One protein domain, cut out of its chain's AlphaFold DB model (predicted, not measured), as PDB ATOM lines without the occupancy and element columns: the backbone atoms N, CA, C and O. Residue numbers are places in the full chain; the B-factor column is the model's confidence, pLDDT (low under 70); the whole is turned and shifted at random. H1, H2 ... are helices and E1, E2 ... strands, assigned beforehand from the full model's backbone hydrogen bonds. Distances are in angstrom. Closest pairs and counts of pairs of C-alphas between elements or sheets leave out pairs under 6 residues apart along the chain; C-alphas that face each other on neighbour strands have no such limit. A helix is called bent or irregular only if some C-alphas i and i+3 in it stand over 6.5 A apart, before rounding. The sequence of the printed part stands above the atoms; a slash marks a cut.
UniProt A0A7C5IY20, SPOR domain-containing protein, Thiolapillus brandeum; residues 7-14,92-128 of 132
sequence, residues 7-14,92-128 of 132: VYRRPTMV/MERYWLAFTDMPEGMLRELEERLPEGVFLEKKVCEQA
ATOM      1  N   VAL A   7      40.035  33.087   6.097       82.31
ATOM      2  CA  VAL A   7      38.749  32.510   6.484       82.31
ATOM      3  C   VAL A   7      38.911  31.002   6.573       82.31
ATOM      4  O   VAL A   7      39.375  30.368   5.624       82.31
ATOM      5  N   TYR A   8      38.519  30.425   7.701       83.12
ATOM      6  CA  TYR A   8      38.431  28.982   7.866       83.12
ATOM      7  C   TYR A   8      36.979  28.599   8.078       83.12
ATOM      8  O   TYR A   8      36.295  29.188   8.910       83.12
ATOM      9  N   ARG A   9      36.530  27.576   7.358       84.56
ATOM     10  CA  ARG A   9      35.285  26.881   7.659       84.56
ATOM     11  C   ARG A   9      35.642  25.590   8.380       84.56
ATOM     12  O   ARG A   9      36.462  24.824   7.868       84.56
ATOM     13  N   ARG A  10      35.080  25.378   9.565       81.25
ATOM     14  CA  ARG A  10      35.303  24.158  10.339       81.25
ATOM     15  C   ARG A  10      33.979  23.661  10.910       81.25
ATOM     16  O   ARG A  10      33.332  24.428  11.629       81.25
ATOM     17  N   PRO A  11      33.612  22.395  10.662       81.00
ATOM     18  CA  PRO A  11      32.616  21.721  11.475       81.00
ATOM     19  C   PRO A  11      33.095  21.747  12.926       81.00
ATOM     20  O   PRO A  11      34.265  21.497  13.214       81.00
ATOM     21  N   THR A  12      32.227  22.137  13.843       81.25
ATOM     22  CA  THR A  12      32.522  22.133  15.277       81.25
ATOM     23  C   THR A  12      31.341  21.504  15.989       81.25
ATOM     24  O   THR A  12      30.193  21.871  15.737       81.25
ATOM     25  N   MET A  13      31.616  20.561  16.888       78.75
ATOM     26  CA  MET A  13      30.594  20.025  17.779       78.75
ATOM     27  C   MET A  13      30.293  21.077  18.841       78.75
ATOM     28  O   MET A  13      31.160  21.435  19.637       78.75
ATOM     29  N   VAL A  14      29.071  21.599  18.836       79.12
ATOM     30  CA  VAL A  14      28.624  22.599  19.807       79.12
ATOM     31  C   VAL A  14      27.523  21.981  20.655       79.12
ATOM     32  O   VAL A  14      26.574  21.406  20.118       79.12
ATOM     33  N   MET A  92      27.934  21.960  13.884       79.38
ATOM     34  CA  MET A  92      27.599  23.248  13.294       79.38
ATOM     35  C   MET A  92      28.778  23.749  12.471       79.38
ATOM     36  O   MET A  92      29.936  23.622  12.870       79.38
ATOM     37  N   GLU A  93      28.473  24.353  11.327       81.50
ATOM     38  CA  GLU A  93      29.466  25.034  10.503       81.50
ATOM     39  C   GLU A  93      29.882  26.338  11.185       81.50
ATOM     40  O   GLU A  93      29.075  27.260  11.340       81.50
ATOM     41  N   ARG A  94      31.149  26.424  11.598       83.44
ATOM     42  CA  ARG A  94      31.727  27.640  12.168       83.44
ATOM     43  C   ARG A  94      32.679  28.288  11.172       83.44
ATOM     44  O   ARG A  94      33.581  27.644  10.632       83.44
ATOM     45  N   TYR A  95      32.498  29.590  10.979       84.25
ATOM     46  CA  TYR A  95      33.393  30.430  10.191       84.25
ATOM     47  C   TYR A  95      34.331  31.192  11.125       84.25
ATOM     48  O   TYR A  95      33.885  31.898  12.025       84.25
ATOM     49  N   TRP A  96      35.633  31.051  10.900       83.50
ATOM     50  CA  TRP A  96      36.677  31.756  11.633       83.50
ATOM     51  C   TRP A  96      37.348  32.767  10.716       83.50
ATOM     52  O   TRP A  96      37.894  32.393   9.678       83.50
ATOM     53  N   LEU A  97      37.353  34.032  11.123       85.31
ATOM     54  CA  LEU A  97      38.164  35.083  10.518       85.31
ATOM     55  C   LEU A  97      39.423  35.253  11.367       85.31
ATOM     56  O   LEU A  97      39.358  35.783  12.472       85.31
ATOM     57  N   ALA A  98      40.564  34.777  10.866       83.62
ATOM     58  CA  ALA A  98      41.853  35.000  11.509       83.62
ATOM     59  C   ALA A  98      42.553  36.200  10.880       83.62
ATOM     60  O   ALA A  98      42.652  36.303   9.655       83.62
ATOM     61  N   PHE A  99      43.072  37.067  11.736       78.00
ATOM     62  CA  PHE A  99      43.752  38.298  11.372       78.00
ATOM     63  C   PHE A  99      44.869  38.582  12.377       78.00
ATOM     64  O   PHE A  99      44.818  38.149  13.529       78.00
ATOM     65  N   THR A 100      45.869  39.335  11.936       78.31
ATOM     66  CA  THR A 100      46.911  39.902  12.794       78.31
ATOM     67  C   THR A 100      46.660  41.403  12.863       78.31
ATOM     68  O   THR A 100      46.438  42.012  11.820       78.31
ATOM     69  N   ASP A 101      46.647  41.973  14.070       74.31
ATOM     70  CA  ASP A 101      46.489  43.414  14.313       74.31
ATOM     71  C   ASP A 101      45.229  44.052  13.686       74.31
ATOM     72  O   ASP A 101      45.310  45.039  12.957       74.31
ATOM     73  N   MET A 102      44.035  43.507  13.964       71.94
ATOM     74  CA  MET A 102      42.779  44.133  13.519       71.94
ATOM     75  C   MET A 102      42.443  45.372  14.359       71.94
ATOM     76  O   MET A 102      42.329  45.255  15.585       71.94
ATOM     77  N   PRO A 103      42.206  46.537  13.726       77.50
ATOM     78  CA  PRO A 103      41.714  47.721  14.417       77.50
ATOM     79  C   PRO A 103      40.328  47.471  15.017       77.50
ATOM     80  O   PRO A 103      39.446  46.926  14.357       77.50
ATOM     81  N   GLU A 104      40.105  47.933  16.243       77.81
ATOM     82  CA  GLU A 104      38.861  47.699  16.990       77.81
ATOM     83  C   GLU A 104      37.611  48.237  16.264       77.81
ATOM     84  O   GLU A 104      36.551  47.616  16.296       77.81
ATOM     85  N   GLY A 105      37.756  49.329  15.504       81.94
ATOM     86  CA  GLY A 105      36.681  49.883  14.671       81.94
ATOM     87  C   GLY A 105      36.221  48.959  13.536       81.94
ATOM     88  O   GLY A 105      35.040  48.948  13.207       81.94
ATOM     89  N   MET A 106      37.117  48.135  12.983       80.81
ATOM     90  CA  MET A 106      36.765  47.172  11.931       80.81
ATOM     91  C   MET A 106      35.962  45.995  12.492       80.81
ATOM     92  O   MET A 106      35.054  45.498  11.828       80.81
ATOM     93  N   LEU A 107      36.272  45.562  13.720       79.62
ATOM     94  CA  LEU A 107      35.513  44.507  14.393       79.62
ATOM     95  C   LEU A 107      34.065  44.946  14.630       79.62
ATOM     96  O   LEU A 107      33.141  44.193  14.341       79.62
ATOM     97  N   ARG A 108      33.880  46.190  15.077       82.50
ATOM     98  CA  ARG A 108      32.554  46.774  15.284       82.50
ATOM     99  C   ARG A 108      31.752  46.886  13.984       82.50
ATOM    100  O   ARG A 108      30.589  46.504  13.959       82.50
ATOM    101  N   GLU A 109      32.371  47.353  12.899       85.75
ATOM    102  CA  GLU A 109      31.704  47.424  11.589       85.75
ATOM    103  C   GLU A 109      31.288  46.030  11.090       85.75
ATOM    104  O   GLU A 109      30.215  45.860  10.511       85.75
ATOM    105  N   LEU A 110      32.124  45.013  11.323       83.06
ATOM    106  CA  LEU A 110      31.783  43.634  10.990       83.06
ATOM    107  C   LEU A 110      30.569  43.154  11.793       83.06
ATOM    108  O   LEU A 110      29.653  42.604  11.189       83.06
ATOM    109  N   GLU A 111      30.553  43.371  13.111       83.31
ATOM    110  CA  GLU A 111      29.431  42.999  13.989       83.31
ATOM    111  C   GLU A 111      28.108  43.623  13.527       83.31
ATOM    112  O   GLU A 111      27.097  42.927  13.456       83.31
ATOM    113  N   GLU A 112      28.121  44.897  13.128       87.62
ATOM    114  CA  GLU A 112      26.940  45.618  12.627       87.62
ATOM    115  C   GLU A 112      26.416  45.075  11.284       87.62
ATOM    116  O   GLU A 112      25.254  45.285  10.932       87.62
ATOM    117  N   ARG A 113      27.256  44.362  10.526       89.12
ATOM    118  CA  ARG A 113      26.921  43.797   9.209       89.12
ATOM    119  C   ARG A 113      26.559  42.314   9.256       89.12
ATOM    120  O   ARG A 113      26.266  41.737   8.204       89.12
ATOM    121  N   LEU A 114      26.616  41.677  10.426       85.38
ATOM    122  CA  LEU A 114      26.287  40.262  10.556       85.38
ATOM    123  C   LEU A 114      24.783  40.018  10.339       85.38
ATOM    124  O   LEU A 114      23.957  40.794  10.819       85.38
ATOM    125  N   PRO A 115      24.406  38.935   9.632       85.94
ATOM    126  CA  PRO A 115      23.009  38.533   9.519       85.94
ATOM    127  C   PRO A 115      22.382  38.242  10.884       85.94
ATOM    128  O   PRO A 115      23.062  37.825  11.825       85.94
ATOM    129  N   GLU A 116      21.060  38.381  10.967       79.12
ATOM    130  CA  GLU A 116      20.308  38.025  12.168       79.12
ATOM    131  C   GLU A 116      20.568  36.561  12.568       79.12
ATOM    132  O   GLU A 116      20.557  35.652  11.734       79.12
ATOM    133  N   GLY A 117      20.849  36.334  13.854       73.38
ATOM    134  CA  GLY A 117      21.182  35.012  14.392       73.38
ATOM    135  C   GLY A 117      22.647  34.583  14.224       73.38
ATOM    136  O   GLY A 117      22.998  33.481  14.650       73.38
ATOM    137  N   VAL A 118      23.512  35.427  13.649       81.31
ATOM    138  CA  VAL A 118      24.964  35.204  13.631       81.31
ATOM    139  C   VAL A 118      25.608  35.959  14.789       81.31
ATOM    140  O   VAL A 118      25.498  37.176  14.896       81.31
ATOM    141  N   PHE A 119      26.309  35.228  15.653       75.19
ATOM    142  CA  PHE A 119      26.989  35.786  16.820       75.19
ATOM    143  C   PHE A 119      28.501  35.768  16.611       75.19
ATOM    144  O   PHE A 119      29.054  34.769  16.141       75.19
ATOM    145  N   LEU A 120      29.171  36.860  16.983       82.00
ATOM    146  CA  LEU A 120      30.624  36.951  16.946       82.00
ATOM    147  C   LEU A 120      31.214  36.525  18.293       82.00
ATOM    148  O   LEU A 120      30.833  37.029  19.346       82.00
ATOM    149  N   GLU A 121      32.178  35.609  18.256       80.88
ATOM    150  CA  GLU A 121      32.983  35.234  19.417       80.88
ATOM    151  C   GLU A 121      34.452  35.562  19.129       80.88
ATOM    152  O   GLU A 121      35.070  34.986  18.231       80.88
ATOM    153  N   LYS A 122      35.034  36.493  19.893       80.31
ATOM    154  CA  LYS A 122      36.454  36.841  19.774       80.31
ATOM    155  C   LYS A 122      37.303  35.854  20.578       80.31
ATOM    156  O   LYS A 122      37.152  35.742  21.793       80.31
ATOM    157  N   LYS A 123      38.245  35.183  19.910       80.94
ATOM    158  CA  LYS A 123      39.273  34.337  20.539       80.94
ATOM    159  C   LYS A 123      40.667  34.862  20.218       80.94
ATOM    160  O   LYS A 123      40.949  35.228  19.081       80.94
ATOM    161  N   VAL A 124      41.546  34.876  21.219       76.06
ATOM    162  CA  VAL A 124      42.973  35.186  21.031       76.06
ATOM    163  C   VAL A 124      43.683  33.933  20.502       76.06
ATOM    164  O   VAL A 124      43.344  32.825  20.915       76.06
ATOM    165  N   CYS A 125      44.650  34.086  19.588       66.00
ATOM    166  CA  CYS A 125      45.273  32.966  18.863       66.00
ATOM    167  C   CYS A 125      45.860  31.853  19.755       66.00
ATOM    168  O   CYS A 125      45.839  30.697  19.340       66.00
ATOM    169  N   GLU A 126      46.300  32.143  20.982       57.69
ATOM    170  CA  GLU A 126      46.747  31.105  21.932       57.69
ATOM    171  C   GLU A 126      45.642  30.078  22.244       57.69
ATOM    172  O   GLU A 126      45.914  28.885  22.356       57.69
ATOM    173  N   GLN A 127      44.379  30.514  22.271       50.06
ATOM    174  CA  GLN A 127      43.195  29.677  22.515       50.06
ATOM    175  C   GLN A 127      42.623  29.065  21.226       50.06
ATOM    176  O   GLN A 127      41.862  28.104  21.282       50.06
ATOM    177  N   ALA A 128      42.995  29.597  20.055       49.81
ATOM    178  CA  ALA A 128      42.577  29.069  18.753       49.81
ATOM    179  C   ALA A 128      43.377  27.823  18.330       49.81
ATOM    180  O   ALA A 128      42.932  27.082  17.454       49.81
TER     181      ALA A 128
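Overview. This is residues 7 to 14 and 92 to 128 of the 132 residues of the protein "SPOR domain-containing protein" of Thiolapillus brandeum (UniProt A0A7C5IY20). A bent two-stranded antiparallel ribbon, E1 and E2, makes one end of a loose, open arrangement. From E2 the backbone goes out to the helix H1 at the other end and then returns in a long stretch without a named element, residues 113 to 124, to the very short helix H2. The printed part has 45 residues, with two named strands and two named helices in the order E1, E2, H1, H2; its class is mixed, helices and strands. The whole is only just loose, close to compact, with a radius of gyration of the C-alphas of 11.4 A, and its outline is flat, spanning 31 by 29 by 15 A.

Arrangement. The strand E1, residues 7 to 14, bends by 57 degrees at residue 11. It is the antiparallel neighbour of E2, residues 92 to 98, with 141 degrees between their N-to-C directions. C-alphas 11 and 93 face each other at 4.7 A. N 8 and O 96 are within hydrogen-bond range at 2.9 A, and so are N 96 and O 8 at 2.8 A. A tight link of 5 residues joins E2 to H1, residues 104 to 112. H1 is apart from E1. A long link of 12 residues leads from H1 to H2, residues 125 to 128, and these two helices are apart. H2 is apart from E1 too. H2 and E2 are only just apart, their closest C-alphas being 8.4 A from each other. In H1 every O i to N i+4 pair is within hydrogen-bond range; H2 is too short for such a pair, and its one O i to N i+3 pair is within range.

Along the chain. E1 begins with C-alpha 7 of Val 7 at (38.749, 32.510, 6.484) and measures 19.4 A from first to last C-alpha. E2 runs from Met 92 to Ala 98 over 18.6 A. H1 begins with C-alpha 104 at (38.861, 47.699, 16.990) and reaches 12.9 A to the C-alpha of Glu 112. H2 has four residues, 4.7 A from first to last C-alpha, and ends with C-alpha 128 at (42.577, 29.069, 18.753).

Size, cuts and confidence. The two C-alphas farthest apart, those of Met 13 and Gly 105, are 30.6 A from each other. Residues 15 to 91 are not printed; across this cut, C-alphas 14 and 92 are 6.6 A apart. Residues 101 to 106, of which 104 to 106 belong to H1, stand free, and so do residues 112 to 118. The mean pLDDT of the printed part is 78.8, and residues 125 to 128 are under 70.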